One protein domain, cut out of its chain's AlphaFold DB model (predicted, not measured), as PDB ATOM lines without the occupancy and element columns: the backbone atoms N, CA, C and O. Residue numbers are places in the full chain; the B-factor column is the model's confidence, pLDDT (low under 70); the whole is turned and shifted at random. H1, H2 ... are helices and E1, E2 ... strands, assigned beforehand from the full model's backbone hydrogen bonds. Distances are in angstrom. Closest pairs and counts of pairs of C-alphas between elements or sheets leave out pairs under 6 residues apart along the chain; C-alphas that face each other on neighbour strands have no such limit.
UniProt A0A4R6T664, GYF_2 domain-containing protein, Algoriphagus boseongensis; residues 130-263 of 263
ATOM      1  N   ASP A 130     182.165 195.701 205.968       94.88
ATOM      2  CA  ASP A 130     182.630 196.886 205.252       94.88
ATOM      3  C   ASP A 130     181.680 197.185 204.077       94.88
ATOM      4  O   ASP A 130     181.330 196.288 203.305       94.88
ATOM      5  N   GLY A 131     181.233 198.437 203.961       90.44
ATOM      6  CA  GLY A 131     180.439 198.920 202.826       90.44
ATOM      7  C   GLY A 131     181.264 199.769 201.859       90.44
ATOM      8  O   GLY A 131     182.425 200.066 202.117       90.44
ATOM      9  N   ASP A 132     180.634 200.208 200.769       90.38
ATOM     10  CA  ASP A 132     181.262 201.098 199.775       90.38
ATOM     11  C   ASP A 132     181.301 202.579 200.217       90.38
ATOM     12  O   ASP A 132     181.821 203.431 199.497       90.38
ATOM     13  N   GLU A 133     180.711 202.909 201.371       92.62
ATOM     14  CA  GLU A 133     180.641 204.280 201.882       92.62
ATOM     15  C   GLU A 133     181.980 204.732 202.474       92.62
ATOM     16  O   GLU A 133     182.594 204.044 203.290       92.62
ATOM     17  N   ASP A 134     182.408 205.935 202.093       93.56
ATOM     18  CA  ASP A 134     183.631 206.549 202.603       93.56
ATOM     19  C   ASP A 134     183.342 207.362 203.873       93.56
ATOM     20  O   ASP A 134     183.052 208.566 203.837       93.56
ATOM     21  N   PHE A 135     183.416 206.692 205.024       95.56
ATOM     22  CA  PHE A 135     183.211 207.336 206.323       95.56
ATOM     23  C   PHE A 135     184.326 208.320 206.702       95.56
ATOM     24  O   PHE A 135     184.099 209.182 207.559       95.56
ATOM     25  N   SER A 136     185.499 208.267 206.053       94.12
ATOM     26  CA  SER A 136     186.606 209.172 206.382       94.12
ATOM     27  C   SER A 136     186.241 210.627 206.094       94.12
ATOM     28  O   SER A 136     186.671 211.524 206.815       94.12
ATOM     29  N   LEU A 137     185.370 210.871 205.107       95.06
ATOM     30  CA  LEU A 137     184.862 212.204 204.792       95.06
ATOM     31  C   LEU A 137     184.143 212.851 205.986       95.06
ATOM     32  O   LEU A 137     184.293 214.052 206.220       95.06
ATOM     33  N   TYR A 138     183.350 212.075 206.730       97.31
ATOM     34  CA  TYR A 138     182.614 212.567 207.894       97.31
ATOM     35  C   TYR A 138     183.564 212.871 209.047       97.31
ATOM     36  O   TYR A 138     183.479 213.950 209.629       97.31
ATOM     37  N   LEU A 139     184.507 211.965 209.306       96.88
ATOM     38  CA  LEU A 139     185.520 212.116 210.345       96.88
ATOM     39  C   LEU A 139     186.417 213.338 210.100       96.88
ATOM     40  O   LEU A 139     186.601 214.180 210.979       96.88
ATOM     41  N   ASP A 140     186.928 213.487 208.877       97.00
ATOM     42  CA  ASP A 140     187.771 214.619 208.492       97.00
ATOM     43  C   ASP A 140     187.014 215.946 208.564       97.00
ATOM     44  O   ASP A 140     187.593 216.988 208.892       97.00
ATOM     45  N   LYS A 141     185.720 215.942 208.222       97.50
ATOM     46  CA  LYS A 141     184.869 217.125 208.372       97.50
ATOM     47  C   LYS A 141     184.650 217.454 209.850       97.50
ATOM     48  O   LYS A 141     184.812 218.614 210.210       97.50
ATOM     49  N   PHE A 142     184.374 216.458 210.689       98.19
ATOM     50  CA  PHE A 142     184.159 216.633 212.125       98.19
ATOM     51  C   PHE A 142     185.366 217.294 212.801       98.19
ATOM     52  O   PHE A 142     185.228 218.361 213.393       98.19
ATOM     53  N   TYR A 143     186.578 216.760 212.605       97.94
ATOM     54  CA  TYR A 143     187.803 217.377 213.135       97.94
ATOM     55  C   TYR A 143     188.055 218.787 212.598       97.94
ATOM     56  O   TYR A 143     188.551 219.653 213.316       97.94
ATOM     57  N   ARG A 144     187.758 219.034 211.319       98.00
ATOM     58  CA  ARG A 144     187.907 220.370 210.730       98.00
ATOM     59  C   ARG A 144     186.976 221.369 211.397       98.00
ATOM     60  O   ARG A 144     187.414 222.479 211.674       98.00
ATOM     61  N   ASP A 145     185.730 220.977 211.627       98.31
ATOM     62  CA  ASP A 145     184.742 221.834 212.264       98.31
ATOM     63  C   ASP A 145     185.107 222.080 213.729       98.31
ATOM     64  O   ASP A 145     185.127 223.234 214.137       98.31
ATOM     65  N   LEU A 146     185.523 221.058 214.484       98.19
ATOM     66  CA  LEU A 146     186.044 221.231 215.847       98.19
ATOM     67  C   LEU A 146     187.181 222.259 215.917       98.19
ATOM     68  O   LEU A 146     187.154 223.168 216.747       98.19
ATOM     69  N   ASN A 147     188.137 222.181 214.987       97.50
ATOM     70  CA  ASN A 147     189.251 223.126 214.932       97.50
ATOM     71  C   ASN A 147     188.785 224.577 214.708       97.50
ATOM     72  O   ASN A 147     189.444 225.500 215.186       97.50
ATOM     73  N   VAL A 148     187.671 224.804 213.993       97.88
ATOM     74  CA  VAL A 148     187.094 226.152 213.815       97.88
ATOM     75  C   VAL A 148     186.632 226.734 215.153       97.88
ATOM     76  O   VAL A 148     186.800 227.931 215.373       97.88
ATOM     77  N   PHE A 149     186.127 225.890 216.053       97.75
ATOM     78  CA  PHE A 149     185.722 226.264 217.413       97.75
ATOM     79  C   PHE A 149     186.879 226.221 218.425       97.75
ATOM     80  O   PHE A 149     186.682 226.500 219.601       97.75
ATOM     81  N   GLY A 150     188.105 225.919 217.983       97.19
ATOM     82  CA  GLY A 150     189.275 225.849 218.859       97.19
ATOM     83  C   GLY A 150     189.360 224.572 219.700       97.19
ATOM     84  O   GLY A 150     190.123 224.543 220.664       97.19
ATOM     85  N   ILE A 151     188.622 223.524 219.327       97.50
ATOM     86  CA  ILE A 151     188.634 222.220 219.996       97.50
ATOM     87  C   ILE A 151     189.608 221.296 219.253       97.50
ATOM     88  O   ILE A 151     189.462 221.063 218.054       97.50
ATOM     89  N   TYR A 152     190.609 220.763 219.962       96.38
ATOM     90  CA  TYR A 152     191.696 219.960 219.377       96.38
ATOM     91  C   TYR A 152     191.850 218.601 220.079       96.38
ATOM     92  O   TYR A 152     192.857 218.372 220.757       96.38
ATOM     93  N   PRO A 153     190.869 217.692 219.944       93.94
ATOM     94  CA  PRO A 153     190.946 216.391 220.582       93.94
ATOM     95  C   PRO A 153     192.046 215.549 219.938       93.94
ATOM     96  O   PRO A 153     192.458 215.764 218.788       93.94
ATOM     97  N   LYS A 154     192.539 214.570 220.697       93.31
ATOM     98  CA  LYS A 154     193.538 213.624 220.210       93.31
ATOM     99  C   LYS A 154     192.994 212.896 218.978       93.31
ATOM    100  O   LYS A 154     191.814 212.568 218.886       93.31
ATOM    101  N   LYS A 155     193.872 212.661 218.001       91.06
ATOM    102  CA  LYS A 155     193.546 211.781 216.878       91.06
ATOM    103  C   LYS A 155     193.774 210.330 217.310       91.06
ATOM    104  O   LYS A 155     194.893 210.036 217.741       91.06
ATOM    105  N   PRO A 156     192.771 209.452 217.189       91.12
ATOM    106  CA  PRO A 156     192.871 208.070 217.629       91.12
ATOM    107  C   PRO A 156     193.857 207.287 216.761       91.12
ATOM    108  O   PRO A 156     194.079 207.601 215.588       91.12
ATOM    109  N   SER A 157     194.425 206.236 217.346       93.06
ATOM    110  CA  SER A 157     195.296 205.300 216.629       93.06
ATOM    111  C   SER A 157     194.483 204.279 215.833       93.06
ATOM    112  O   SER A 157     194.915 203.833 214.767       93.06
ATOM    113  N   ASN A 158     193.296 203.933 216.338       95.81
ATOM    114  CA  ASN A 158     192.438 202.899 215.790       95.81
ATOM    115  C   ASN A 158     191.081 203.505 215.430       95.81
ATOM    116  O   ASN A 158     190.403 204.066 216.285       95.81
ATOM    117  N   VAL A 159     190.685 203.376 214.166       96.81
ATOM    118  CA  VAL A 159     189.388 203.850 213.673       96.81
ATOM    119  C   VAL A 159     188.697 202.704 212.955       96.81
ATOM    120  O   VAL A 159     189.199 202.209 211.946       96.81
ATOM    121  N   THR A 160     187.536 202.313 213.467       96.69
ATOM    122  CA  THR A 160     186.646 201.325 212.866       96.69
ATOM    123  C   THR A 160     185.271 201.956 212.724       96.69
ATOM    124  O   THR A 160     184.598 202.209 213.712       96.69
ATOM    125  N   ILE A 161     184.849 202.222 211.490       97.25
ATOM    126  CA  ILE A 161     183.482 202.657 211.196       97.25
ATOM    127  C   ILE A 161     182.936 201.709 210.139       97.25
ATOM    128  O   ILE A 161     183.457 201.665 209.023       97.25
ATOM    129  N   LYS A 162     181.938 200.905 210.506       97.31
ATOM    130  CA  LYS A 162     181.402 199.830 209.658       97.31
ATOM    131  C   LYS A 162     179.885 199.808 209.672       97.31
ATOM    132  O   LYS A 162     179.246 200.395 210.539       97.31
ATOM    133  N   PHE A 163     179.298 199.083 208.727       96.81
ATOM    134  CA  PHE A 163     177.890 198.730 208.832       96.81
ATOM    135  C   PHE A 163     177.723 197.498 209.715       96.81
ATOM    136  O   PHE A 163     178.559 196.603 209.686       96.81
ATOM    137  N   ALA A 164     176.621 197.426 210.456       95.06
ATOM    138  CA  ALA A 164     176.175 196.221 211.143       95.06
ATOM    139  C   ALA A 164     174.654 196.119 211.055       95.06
ATOM    140  O   ALA A 164     173.948 197.125 211.119       95.06
ATOM    141  N   ARG A 165     174.115 194.910 210.882       91.81
ATOM    142  CA  ARG A 165     172.665 194.698 210.720       91.81
ATOM    143  C   ARG A 165     171.931 194.772 212.060       91.81
ATOM    144  O   ARG A 165     171.361 193.787 212.514       91.81
ATOM    145  N   LEU A 166     171.903 195.960 212.661       88.00
ATOM    146  CA  LEU A 166     171.343 196.177 213.999       88.00
ATOM    147  C   LEU A 166     169.858 195.792 214.102       88.00
ATOM    148  O   LEU A 166     169.409 195.392 215.167       88.00
ATOM    149  N   ASP A 167     169.099 195.810 213.003       83.50
ATOM    150  CA  ASP A 167     167.701 195.341 212.988       83.50
ATOM    151  C   ASP A 167     167.540 193.843 213.296       83.50
ATOM    152  O   ASP A 167     166.451 193.394 213.657       83.50
ATOM    153  N   GLN A 168     168.591 193.050 213.077       77.00
ATOM    154  CA  GLN A 168     168.576 191.596 213.266       77.00
ATOM    155  C   GLN A 168     168.941 191.199 214.698       77.00
ATOM    156  O   GLN A 168     168.736 190.050 215.094       77.00
ATOM    157  N   ILE A 169     169.422 192.159 215.490       76.50
ATOM    158  CA  ILE A 169     169.796 191.971 216.880       76.50
ATOM    159  C   ILE A 169     168.566 192.282 217.756       76.50
ATOM    160  O   ILE A 169     167.794 193.214 217.526       76.50
ATOM    161  N   THR A 170     168.293 191.424 218.738       57.88
ATOM    162  CA  THR A 170     167.129 191.568 219.625       57.88
ATOM    163  C   THR A 170     167.237 192.849 220.459       57.88
ATOM    164  O   THR A 170     168.294 193.095 221.028       57.88
ATOM    165  N   ASN A 171     166.140 193.606 220.594       58.66
ATOM    166  CA  ASN A 171     166.036 194.890 221.318       58.66
ATOM    167  C   ASN A 171     166.726 196.109 220.673       58.66
ATOM    168  O   ASN A 171     166.797 197.159 221.306       58.66
ATOM    169  N   THR A 172     167.163 196.024 219.413       60.91
ATOM    170  CA  THR A 172     167.891 197.118 218.737       60.91
ATOM    171  C   THR A 172     167.236 197.584 217.432       60.91
ATOM    172  O   THR A 172     167.838 198.327 216.666       60.91
ATOM    173  N   THR A 173     165.977 197.214 217.175       54.84
ATOM    174  CA  THR A 173     165.247 197.540 215.927       54.84
ATOM    175  C   THR A 173     165.038 199.037 215.673       54.84
ATOM    176  O   THR A 173     164.659 199.422 214.572       54.84
ATOM    177  N   HIS A 174     165.249 199.875 216.688       65.12
ATOM    178  CA  HIS A 174     165.170 201.340 216.611       65.12
ATOM    179  C   HIS A 174     166.549 202.008 216.636       65.12
ATOM    180  O   HIS A 174     166.647 203.231 216.645       65.12
ATOM    181  N   ILE A 175     167.623 201.216 216.670       81.38
ATOM    182  CA  ILE A 175     168.983 201.725 216.793       81.38
ATOM    183  C   ILE A 175     169.553 201.966 215.398       81.38
ATOM    184  O   ILE A 175     169.578 201.085 214.531       81.38
ATOM    185  N   HIS A 176     169.991 203.200 215.177       89.81
ATOM    186  CA  HIS A 176     170.531 203.646 213.897       89.81
ATOM    187  C   HIS A 176     172.047 203.515 213.825       89.81
ATOM    188  O   HIS A 176     172.570 203.278 212.736       89.81
ATOM    189  N   ALA A 177     172.734 203.636 214.957       92.31
ATOM    190  CA  ALA A 177     174.147 203.344 215.101       92.31
ATOM    191  C   ALA A 177     174.484 203.045 216.572       92.31
ATOM    192  O   ALA A 177     173.643 203.217 217.453       92.31
ATOM    193  N   MET A 178     175.680 202.515 216.803       92.56
ATOM    194  CA  MET A 178     176.247 202.266 218.124       92.56
ATOM    195  C   MET A 178     177.709 202.695 218.141       92.56
ATOM    196  O   MET A 178     178.439 202.372 217.201       92.56
ATOM    197  N   SER A 179     178.120 203.321 219.239       94.12
ATOM    198  CA  SER A 179     179.487 203.767 219.505       94.12
ATOM    199  C   SER A 179     180.103 202.989 220.670       94.12
ATOM    200  O   SER A 179     179.430 202.725 221.669       94.12
ATOM    201  N   TYR A 180     181.378 202.616 220.552       94.81
ATOM    202  CA  TYR A 180     182.116 201.826 221.550       94.81
ATOM    203  C   TYR A 180     183.491 202.419 221.913       94.81
ATOM    204  O   TYR A 180     184.210 201.826 222.719       94.81
ATOM    205  N   GLY A 181     183.871 203.563 221.332       93.81
ATOM    206  CA  GLY A 181     185.149 204.240 221.577       93.81
ATOM    207  C   GLY A 181     185.135 205.264 222.719       93.81
ATOM    208  O   GLY A 181     186.202 205.733 223.105       93.81
ATOM    209  N   GLY A 182     183.966 205.588 223.281       92.69
ATOM    210  CA  GLY A 182     183.834 206.526 224.401       92.69
ATOM    211  C   GLY A 182     184.770 206.221 225.582       92.69
ATOM    212  O   GLY A 182     185.062 205.064 225.895       92.69
ATOM    213  N   ASP A 183     185.262 207.281 226.222       93.19
ATOM    214  CA  ASP A 183     186.281 207.288 227.283       93.19
ATOM    215  C   ASP A 183     187.649 206.693 226.881       93.19
ATOM    216  O   ASP A 183     188.531 206.500 227.728       93.19
ATOM    217  N   ASN A 184     187.863 206.405 225.595       94.81
ATOM    218  CA  ASN A 184     189.118 205.894 225.058       94.81
ATOM    219  C   ASN A 184     189.597 206.741 223.873       94.81
ATOM    220  O   ASN A 184     189.402 206.384 222.715       94.81
ATOM    221  N   ASP A 185     190.352 207.802 224.170       92.88
ATOM    222  CA  ASP A 185     190.893 208.757 223.186       92.88
ATOM    223  C   ASP A 185     191.767 208.138 222.061       92.88
ATOM    224  O   ASP A 185     192.220 208.842 221.153       92.88
ATOM    225  N   ASP A 186     192.098 206.842 222.136       96.12
ATOM    226  CA  ASP A 186     192.839 206.101 221.110       96.12
ATOM    227  C   ASP A 186     191.954 205.291 220.145       96.12
ATOM    228  O   ASP A 186     192.490 204.748 219.169       96.12
ATOM    229  N   LEU A 187     190.640 205.219 220.382       96.56
ATOM    230  CA  LEU A 187     189.697 204.372 219.657       96.56
ATOM    231  C   LEU A 187     188.475 205.162 219.175       96.56
ATOM    232  O   LEU A 187     187.776 205.782 219.960       96.56
ATOM    233  N   ILE A 188     188.177 205.049 217.883       97.69
ATOM    234  CA  ILE A 188     186.829 205.274 217.354       97.69
ATOM    235  C   ILE A 188     186.307 203.926 216.878       97.69
ATOM    236  O   ILE A 188     186.956 203.269 216.056       97.69
ATOM    237  N   GLU A 189     185.147 203.517 217.372       97.56
ATOM    238  CA  GLU A 189     184.502 202.265 216.999       97.56
ATOM    239  C   GLU A 189     182.990 202.457 216.887       97.56
ATOM    240  O   GLU A 189     182.266 202.425 217.879       97.56
ATOM    241  N   ILE A 190     182.522 202.644 215.651       97.19
ATOM    242  CA  ILE A 190     181.133 202.980 215.336       97.19
ATOM    243  C   ILE A 190     180.555 201.953 214.359       97.19
ATOM    244  O   ILE A 190     181.129 201.672 213.301       97.19
ATOM    245  N   TYR A 191     179.369 201.440 214.675       96.69
ATOM    246  CA  TYR A 191     178.615 200.529 213.818       96.69
ATOM    247  C   TYR A 191     177.284 201.142 213.419       96.69
ATOM    248  O   TYR A 191     176.463 201.473 214.266       96.69
ATOM    249  N   ILE A 192     177.048 201.263 212.117       95.69
ATOM    250  CA  ILE A 192     175.883 201.949 211.558       95.69
ATOM    251  C   ILE A 192     174.898 200.921 211.016       95.69
ATOM    252  O   ILE A 192     175.279 199.963 210.345       95.69
ATOM    253  N   ASN A 193     173.610 201.136 211.249       94.44
ATOM    254  CA  ASN A 193     172.559 200.300 210.694       94.44
ATOM    255  C   ASN A 193     172.312 200.651 209.211       94.44
ATOM    256  O   ASN A 193     171.777 201.730 208.919       94.44
ATOM    257  N   PRO A 194     172.634 199.761 208.251       94.88
ATOM    258  CA  PRO A 194     172.527 200.066 206.824       94.88
ATOM    259  C   PRO A 194     171.083 200.369 206.395       94.88
ATOM    260  O   PRO A 194     170.851 201.254 205.574       94.88
ATOM    261  N   SER A 195     170.086 199.716 207.003       91.75
ATOM    262  CA  SER A 195     168.673 199.924 206.655       91.75
ATOM    263  C   SER A 195     168.180 201.340 206.979       91.75
ATOM    264  O   SER A 195     167.256 201.848 206.333       91.75
ATOM    265  N   SER A 196     168.789 201.963 207.989       91.00
ATOM    266  CA  SER A 196     168.535 203.339 208.398       91.00
ATOM    267  C   SER A 196     169.314 204.298 207.506       91.00
ATOM    268  O   SER A 196     168.730 205.223 206.938       91.00
ATOM    269  N   TRP A 197     170.606 204.021 207.303       93.75
ATOM    270  CA  TRP A 197     171.498 204.815 206.459       93.75
ATOM    271  C   TRP A 197     170.949 205.031 205.042       93.75
ATOM    272  O   TRP A 197     170.913 206.160 204.539       93.75
ATOM    273  N   ASP A 198     170.437 203.968 204.420       92.62
ATOM    274  CA  ASP A 198     169.895 204.005 203.059       92.62
ATOM    275  C   ASP A 198     168.640 204.877 202.936       92.62
ATOM    276  O   ASP A 198     168.397 205.484 201.892       92.62
ATOM    277  N   LYS A 199     167.850 204.988 204.010       91.44
ATOM    278  CA  LYS A 199     166.642 205.830 204.055       91.44
ATOM    279  C   LYS A 199     166.958 207.285 204.391       91.44
ATOM    280  O   LYS A 199     166.160 208.173 204.089       91.44
ATOM    281  N   PHE A 200     168.085 207.541 205.052       92.25
ATOM    282  CA  PHE A 200     168.445 208.872 205.518       92.25
ATOM    283  C   PHE A 200     168.888 209.765 204.362       92.25
ATOM    284  O   PHE A 200     169.686 209.386 203.505       92.25
ATOM    285  N   ASN A 201     168.384 211.000 204.365       92.75
ATOM    286  CA  ASN A 201     168.897 212.033 203.481       92.75
ATOM    287  C   ASN A 201     170.307 212.463 203.929       92.75
ATOM    288  O   ASN A 201     170.745 212.186 205.045       92.75
ATOM    289  N   LYS A 202     171.018 213.185 203.055       93.88
ATOM    290  CA  LYS A 202     172.391 213.631 203.327       93.88
ATOM    291  C   LYS A 202     172.551 214.347 204.687       93.88
ATOM    292  O   LYS A 202     173.436 213.932 205.428       93.88
ATOM    293  N   PRO A 203     171.730 215.354 205.060       95.25
ATOM    294  CA  PRO A 203     171.846 215.995 206.373       95.25
ATOM    295  C   PRO A 203     171.658 215.032 207.545       95.25
ATOM    296  O   PRO A 203     172.443 215.070 208.480       95.25
ATOM    297  N   LYS A 204     170.685 214.115 207.479       93.56
ATOM    298  CA  LYS A 204     170.440 213.149 208.558       93.56
ATOM    299  C   LYS A 204     171.583 212.139 208.715       93.56
ATOM    300  O   LYS A 204     171.890 211.756 209.835       93.56
ATOM    301  N   ARG A 205     172.269 211.769 207.623       95.19
ATOM    302  CA  ARG A 205     173.523 210.990 207.687       95.19
ATOM    303  C   ARG A 205     174.638 211.768 208.386       95.19
ATOM    304  O   ARG A 205     175.312 211.212 209.237       95.19
ATOM    305  N   HIS A 206     174.816 213.052 208.057       96.38
ATOM    306  CA  HIS A 206     175.784 213.904 208.758       96.38
ATOM    307  C   HIS A 206     175.450 214.051 210.242       96.38
ATOM    308  O   HIS A 206     176.350 213.939 211.064       96.38
ATOM    309  N   TYR A 207     174.173 214.247 210.566       95.69
ATOM    310  CA  TYR A 207     173.695 214.342 211.938       95.69
ATOM    311  C   TYR A 207     174.026 213.076 212.728       95.69
ATOM    312  O   TYR A 207     174.663 213.174 213.769       95.69
ATOM    313  N   LEU A 208     173.663 211.896 212.203       95.69
ATOM    314  CA  LEU A 208     173.989 210.614 212.833       95.69
ATOM    315  C   LEU A 208     175.500 210.483 213.049       95.69
ATOM    316  O   LEU A 208     175.938 210.230 214.158       95.69
ATOM    317  N   MET A 209     176.309 210.732 212.013       97.44
ATOM    318  CA  MET A 209     177.764 210.629 212.140       97.44
ATOM    319  C   MET A 209     178.335 211.578 213.194       97.44
ATOM    320  O   MET A 209     179.236 211.193 213.923       97.44
ATOM    321  N   TYR A 210     177.846 212.814 213.273       98.06
ATOM    322  CA  TYR A 210     178.336 213.788 214.250       98.06
ATOM    323  C   TYR A 210     177.908 213.437 215.673       98.06
ATOM    324  O   TYR A 210     178.668 213.700 216.596       98.06
ATOM    325  N   HIS A 211     176.729 212.839 215.836       97.19
ATOM    326  CA  HIS A 211     176.249 212.322 217.111       97.19
ATOM    327  C   HIS A 211     177.149 211.185 217.619       97.19
ATOM    328  O   HIS A 211     177.730 211.304 218.692       97.19
ATOM    329  N   GLU A 212     177.383 210.145 216.810       97.31
ATOM    330  CA  GLU A 212     178.252 209.024 217.215       97.31
ATOM    331  C   GLU A 212     179.706 209.472 217.451       97.31
ATOM    332  O   GLU A 212     180.346 209.090 218.426       97.31
ATOM    333  N   LEU A 213     180.236 210.349 216.591       98.12
ATOM    334  CA  LEU A 213     181.588 210.887 216.772       98.12
ATOM    335  C   LEU A 213     181.716 211.749 218.032       98.12
ATOM    336  O   LEU A 213     182.802 211.818 218.598       98.12
ATOM    337  N   ALA A 214     180.648 212.408 218.479       97.81
ATOM    338  CA  ALA A 214     180.663 213.163 219.724       97.81
ATOM    339  C   ALA A 214     180.751 212.246 220.958       97.81
ATOM    340  O   ALA A 214     181.431 212.618 221.915       97.81
ATOM    341  N   HIS A 215     180.178 211.037 220.915       97.19
ATOM    342  CA  HIS A 215     180.430 210.022 221.943       97.19
ATOM    343  C   HIS A 215     181.912 209.625 221.987       97.19
ATOM    344  O   HIS A 215     182.537 209.725 223.037       97.19
ATOM    345  N   ASP A 216     182.496 209.231 220.851       97.38
ATOM    346  CA  ASP A 216     183.857 208.670 220.828       97.38
ATOM    347  C   ASP A 216     184.975 209.720 220.949       97.38
ATOM    348  O   ASP A 216     186.024 209.445 221.522       97.38
ATOM    349  N   ILE A 217     184.800 210.920 220.383       97.25
ATOM    350  CA  ILE A 217     185.866 211.941 220.322       97.25
ATOM    351  C   ILE A 217     185.762 212.951 221.466       97.25
ATOM    352  O   ILE A 217     186.786 213.464 221.922       97.25
ATOM    353  N   LEU A 218     184.541 213.300 221.880       96.88
ATOM    354  CA  LEU A 218     184.299 214.325 222.899       96.88
ATOM    355  C   LEU A 218     183.866 213.725 224.243       96.88
ATOM    356  O   LEU A 218     183.732 214.480 225.202       96.88
ATOM    357  N   ASN A 219     183.689 212.399 224.328       96.31
ATOM    358  CA  ASN A 219     183.249 211.684 225.531       96.31
ATOM    359  C   ASN A 219     181.933 212.241 226.098       96.31
ATOM    360  O   ASN A 219     181.765 212.388 227.309       96.31
ATOM    361  N   LEU A 220     181.009 212.608 225.206       95.75
ATOM    362  CA  LEU A 220     179.717 213.169 225.585       95.75
ATOM    363  C   LEU A 220     178.677 212.066 225.746       95.75
ATOM    364  O   LEU A 220     178.590 211.178 224.906       95.75
ATOM    365  N   ASP A 221     177.851 212.156 226.783       94.75
ATOM    366  CA  ASP A 221     176.674 211.303 226.953       94.75
ATOM    367  C   ASP A 221     175.472 211.837 226.158       94.75
ATOM    368  O   ASP A 221     175.382 213.023 225.822       94.75
ATOM    369  N   ASP A 222     174.494 210.964 225.921       94.38
ATOM    370  CA  ASP A 222     173.186 211.369 225.418       94.38
ATOM    371  C   ASP A 222     172.504 212.374 226.351       94.38
ATOM    372  O   ASP A 222     172.441 212.220 227.576       94.38
ATOM    373  N   LEU A 223     171.865 213.373 225.748       94.06
ATOM    374  CA  LEU A 223     170.969 214.260 226.466       94.06
ATOM    375  C   LEU A 223     169.703 213.512 226.901       94.06
ATOM    376  O   LEU A 223     169.229 212.599 226.217       94.06
ATOM    377  N   PRO A 224     169.043 213.961 227.986       92.69
ATOM    378  CA  PRO A 224     167.734 213.440 228.345       92.69
ATOM    379  C   PRO A 224     166.757 213.539 227.166       92.69
ATOM    380  O   PRO A 224     166.632 214.602 226.551       92.69
ATOM    381  N   GLY A 225     166.022 212.457 226.897       89.50
ATOM    382  CA  GLY A 225     165.027 212.339 225.822       89.50
ATOM    383  C   GLY A 225     163.751 213.168 226.029       89.50
ATOM    384  O   GLY A 225     162.646 212.667 225.843       89.50
ATOM    385  N   ILE A 226     163.879 214.424 226.453       90.69
ATOM    386  CA  ILE A 226     162.783 215.378 226.660       90.69
ATOM    387  C   ILE A 226     162.652 216.320 225.458       90.69
ATOM    388  O   ILE A 226     163.649 216.672 224.836       90.69
ATOM    389  N   GLU A 227     161.437 216.799 225.173       88.50
ATOM    390  CA  GLU A 227     161.167 217.707 224.037       88.50
ATOM    391  C   GLU A 227     162.028 218.981 224.045       88.50
ATOM    392  O   GLU A 227     162.329 219.524 222.991       88.50
ATOM    393  N   ALA A 228     162.468 219.448 225.218       91.81
ATOM    394  CA  ALA A 228     163.335 220.624 225.332       91.81
ATOM    395  C   ALA A 228     164.729 220.429 224.705       91.81
ATOM    396  O   ALA A 228     165.375 221.414 224.363       91.81
ATOM    397  N   ASN A 229     165.184 219.181 224.561       92.44
ATOM    398  CA  ASN A 229     166.460 218.847 223.927       92.44
ATOM    399  C   ASN A 229     166.294 218.482 222.447       92.44
ATOM    400  O   ASN A 229     167.274 218.181 221.773       92.44
ATOM    401  N   LYS A 230     165.065 218.502 221.923       89.94
ATOM    402  CA  LYS A 230     164.815 218.249 220.508       89.94
ATOM    403  C   LYS A 230     165.484 219.341 219.668       89.94
ATOM    404  O   LYS A 230     165.335 220.525 219.940       89.94
ATOM    405  N   GLY A 231     166.213 218.922 218.645       90.06
ATOM    406  CA  GLY A 231     167.063 219.740 217.785       90.06
ATOM    407  C   GLY A 231     168.539 219.685 218.174       90.06
ATOM    408  O   GLY A 231     169.384 219.918 217.319       90.06
ATOM    409  N   LYS A 232     168.867 219.321 219.421       94.56
ATOM    410  CA  LYS A 232     170.257 219.246 219.882       94.56
ATOM    411  C   LYS A 232     170.952 218.002 219.358       94.56
ATOM    412  O   LYS A 232     170.374 216.914 219.396       94.56
ATOM    413  N   LEU A 233     172.216 218.146 218.963       95.38
ATOM    414  CA  LEU A 233     172.979 217.072 218.328       95.38
ATOM    415  C   LEU A 233     173.000 215.784 219.169       95.38
ATOM    416  O   LEU A 233     172.723 214.724 218.622       95.38
ATOM    417  N   MET A 234     173.200 215.884 220.489       95.94
ATOM    418  CA  MET A 234     173.225 214.748 221.432       95.94
ATOM    419  C   MET A 234     171.835 214.268 221.895       95.94
ATOM    420  O   MET A 234     171.699 213.646 222.941       95.94
ATOM    421  N   TYR A 235     170.760 214.590 221.171       92.38
ATOM    422  CA  TYR A 235     169.425 214.074 221.477       92.38
ATOM    423  C   TYR A 235     169.240 212.644 220.923       92.38
ATOM    424  O   TYR A 235     169.322 212.467 219.705       92.38
ATOM    425  N   PRO A 236     168.883 211.645 221.755       86.62
ATOM    426  CA  PRO A 236     168.956 210.223 221.385       86.62
ATOM    427  C   PRO A 236     167.909 209.766 220.353       86.62
ATOM    428  O   PRO A 236     168.054 208.722 219.722       86.62
ATOM    429  N   ALA A 237     166.817 210.516 220.152       84.38
ATOM    430  CA  ALA A 237     165.700 210.087 219.302       84.38
ATOM    431  C   ALA A 237     165.721 210.742 217.910       84.38
ATOM    432  O   ALA A 237     164.794 211.465 217.523       84.38
ATOM    433  N   ILE A 238     166.761 210.457 217.120       79.88
ATOM    434  CA  ILE A 238     166.880 210.937 215.729       79.88
ATOM    435  C   ILE A 238     165.756 210.399 214.805       79.88
ATOM    436  O   ILE A 238     165.464 210.973 213.748       79.88
ATOM    437  N   GLU A 239     165.067 209.315 215.187       72.00
ATOM    438  CA  GLU A 239     163.877 208.820 214.474       72.00
ATOM    439  C   GLU A 239     162.707 209.811 214.504       72.00
ATOM    440  O   GLU A 239     161.931 209.859 213.550       72.00
ATOM    441  N   SER A 240     162.620 210.651 215.543       73.31
ATOM    442  CA  SER A 240     161.533 211.625 215.710       73.31
ATOM    443  C   SER A 240     161.516 212.713 214.628       73.31
ATOM    444  O   SER A 240     160.507 213.402 214.459       73.31
ATOM    445  N   TYR A 241     162.607 212.854 213.869       73.44
ATOM    446  CA  TYR A 241     162.698 213.758 212.727       73.44
ATOM    447  C   TYR A 241     162.364 213.009 211.436       73.44
ATOM    448  O   TYR A 241     163.158 212.194 210.953       73.44
ATOM    449  N   GLU A 242     161.226 213.328 210.815       73.88
ATOM    450  CA  GLU A 242     160.887 212.798 209.486       73.88
ATOM    451  C   GLU A 242     161.960 213.165 208.449       73.88
ATOM    452  O   GLU A 242     162.362 212.341 207.624       73.88
ATOM    453  N   ARG A 243     162.458 214.407 208.510       79.31
ATOM    454  CA  ARG A 243     163.588 214.917 207.728       79.31
ATOM    455  C   ARG A 243     164.364 215.919 208.573       79.31
ATOM    456  O   ARG A 243     163.783 216.582 209.420       79.31
ATOM    457  N   ILE A 244     165.656 216.027 208.286       88.06
ATOM    458  CA  ILE A 244     166.540 217.076 208.801       88.06
ATOM    459  C   ILE A 244     167.091 217.833 207.588       88.06
ATOM    460  O   ILE A 244     167.427 217.219 206.562       88.06
ATOM    461  N   THR A 245     167.121 219.156 207.665       94.94
ATOM    462  CA  THR A 245     167.733 220.053 206.680       94.94
ATOM    463  C   THR A 245     169.217 220.256 206.981       94.94
ATOM    464  O   THR A 245     169.704 219.917 208.055       94.94
ATOM    465  N   MET A 246     169.978 220.767 206.009       96.19
ATOM    466  CA  MET A 246     171.398 221.036 206.256       96.19
ATOM    467  C   MET A 246     171.585 222.155 207.288       96.19
ATOM    468  O   MET A 246     172.510 222.063 208.082       96.19
ATOM    469  N   ASP A 247     170.696 223.151 207.305       96.94
ATOM    470  CA  ASP A 247     170.752 224.270 208.251       96.94
ATOM    471  C   ASP A 247     170.489 223.791 209.685       96.94
ATOM    472  O   ASP A 247     171.301 224.060 210.558       96.94
ATOM    473  N   GLU A 248     169.459 222.963 209.905       95.12
ATOM    474  CA  GLU A 248     169.189 222.359 211.224       95.12
ATOM    475  C   GLU A 248     170.360 221.499 211.719       95.12
ATOM    476  O   GLU A 248     170.717 221.542 212.892       95.12
ATOM    477  N   PHE A 249     170.991 220.725 210.827       96.00
ATOM    478  CA  PHE A 249     172.205 219.985 211.178       96.00
ATOM    479  C   PHE A 249     173.350 220.930 211.569       96.00
ATOM    480  O   PHE A 249     174.053 220.655 212.540       96.00
ATOM    481  N   ILE A 250     173.552 222.014 210.811       97.69
ATOM    482  CA  ILE A 250     174.616 222.985 211.077       97.69
ATOM    483  C   ILE A 250     174.400 223.661 212.427       97.69
ATOM    484  O   ILE A 250     175.315 223.662 213.244       97.69
ATOM    485  N   GLU A 251     173.198 224.169 212.676       97.44
ATOM    486  CA  GLU A 251     172.826 224.795 213.945       97.44
ATOM    487  C   GLU A 251     173.066 223.839 215.121       97.44
ATOM    488  O   GLU A 251     173.724 224.217 216.088       97.44
ATOM    489  N   ALA A 252     172.641 222.576 214.996       96.81
ATOM    490  CA  ALA A 252     172.788 221.577 216.051       96.81
ATOM    491  C   ALA A 252     174.251 221.289 216.427       96.81
ATOM    492  O   ALA A 252     174.569 221.201 217.615       96.81
ATOM    493  N   TYR A 253     175.152 221.116 215.446       97.62
ATOM    494  CA  TYR A 253     176.557 220.839 215.771       97.62
ATOM    495  C   TYR A 253     177.306 222.092 216.228       97.62
ATOM    496  O   TYR A 253     178.217 221.981 217.043       97.62
ATOM    497  N   GLN A 254     176.954 223.269 215.701       98.38
ATOM    498  CA  GLN A 254     177.567 224.526 216.127       98.38
ATOM    499  C   GLN A 254     177.211 224.830 217.579       98.38
ATOM    500  O   GLN A 254     178.117 225.117 218.351       98.38
ATOM    501  N   GLU A 255     175.939 224.679 217.968       97.81
ATOM    502  CA  GLU A 255     175.513 224.828 219.366       97.81
ATOM    503  C   GLU A 255     176.313 223.894 220.286       97.81
ATOM    504  O   GLU A 255     176.863 224.348 221.288       97.81
ATOM    505  N   LEU A 256     176.454 222.613 219.911       98.00
ATOM    506  CA  LEU A 256     177.233 221.656 220.698       98.00
ATOM    507  C   LEU A 256     178.702 222.079 220.834       98.00
ATOM    508  O   LEU A 256     179.271 222.027 221.919       98.00
ATOM    509  N   PHE A 257     179.340 222.472 219.733       98.38
ATOM    510  CA  PHE A 257     180.760 222.823 219.753       98.38
ATOM    511  C   PHE A 257     181.017 224.142 220.483       98.38
ATOM    512  O   PHE A 257     182.062 224.284 221.106       98.38
ATOM    513  N   GLU A 258     180.083 225.093 220.455       97.94
ATOM    514  CA  GLU A 258     180.159 226.299 221.282       97.94
ATOM    515  C   GLU A 258     180.066 225.971 222.775       97.94
ATOM    516  O   GLU A 258     180.842 226.520 223.557       97.94
ATOM    517  N   GLU A 259     179.165 225.059 223.163       96.88
ATOM    518  CA  GLU A 259     179.038 224.581 224.544       96.88
ATOM    519  C   GLU A 259     180.347 223.926 225.006       96.88
ATOM    520  O   GLU A 259     180.948 224.392 225.973       96.88
ATOM    521  N   VAL A 260     180.862 222.958 224.243       96.69
ATOM    522  CA  VAL A 260     182.119 222.249 224.550       96.69
ATOM    523  C   VAL A 260     183.326 223.190 224.584       96.69
ATOM    524  O   VAL A 260     184.197 223.045 225.433       96.69
ATOM    525  N   ALA A 261     183.409 224.170 223.680       95.81
ATOM    526  CA  ALA A 261     184.514 225.130 223.668       95.81
ATOM    527  C   ALA A 261     184.477 226.118 224.850       95.81
ATOM    528  O   ALA A 261     185.462 226.823 225.089       95.81
ATOM    529  N   SER A 262     183.336 226.226 225.539       93.94
ATOM    530  CA  SER A 262     183.145 227.137 226.670       93.94
ATOM    531  C   SER A 262     183.471 226.526 228.037       93.94
ATOM    532  O   SER A 262     183.564 227.279 229.013       93.94
ATOM    533  N   GLU A 263     183.651 225.204 228.101       85.25
ATOM    534  CA  GLU A 263     184.038 224.442 229.300       85.25
ATOM    535  C   GLU A 263     185.555 224.471 229.558       85.25
ATOM    536  O   GLU A 263     185.935 224.639 230.744       85.25
TER     537      GLU A 263
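What this domain is: This is residues 130 to 263 of the 263 residues of the protein "GYF_2 domain-containing protein" of Algoriphagus boseongensis (UniProt A0A4R6T664). A small three-stranded sheet, H3 and H4 follow one another as a stack: H3 packs along one face of the sheet, and H4 lies beside H3 away from the sheet. H1 crosses one side of H3, and the unnamed stretch 219 to 245 links H3 to H4. The printed part has 134 residues, with H1, E1, E2, E3, H2, H3 and H4 in chain order; the mixed sheet has the order E1, E3, E2, and the class is mixed, helices and strands. The whole is compact, with a radius of gyration of the C-alphas of 14.1 A and spans of 40 by 36 by 24 A.

Where its parts are: E1 is residues 158 to 164, 18.2 A long, E3 187 to 192, 16.2 A, and E2 177 to 179. H3 is residues 202 to 218, 22.9 A, with a kink of 27 degrees near residue 212. H4 is residues 246 to 262, 24.3 A, ending at C-alpha 262 (183.145, 227.137, 226.670). H1, residues 136 to 148, 18.5 A, begins at C-alpha 136 (186.606, 209.172, 206.382); H2 is residues 194 to 197.

How they stand to each other: E1 and E3 are parallel, with N 160 and O 188 2.8 A apart; E2 and E3 form an antiparallel hairpin, with N 191 and O 178 2.8 A apart. H3 is on the sheet, over E3 and E2, at a height of 9.7 A: two layers, a helix on one face of a sheet. H3 residues 203 to 210 touch H4 residues 246 to 253, at a shallow tilt of 15 degrees, the same way; the closest C-alphas, of Pro 203 and Met 246, are 5.1 A apart. H1 residues 138 to 142 touch H3 residues 206 to 213, closest at the C-alphas of Tyr 138 and Met 209, 6.7 A. H2 only grazes the sheet. In H1, H3 and H4 every O i to N i+4 pair is within hydrogen-bond range; H2 is too short for one.

The domain as a whole: The C-alphas farthest apart, of Gly 150 and Thr 170, are 40.8 A apart. The printed part has no cut; the links E1 to E2 and H3 to H4 are long. Residues 170 to 174 have pLDDT under 70.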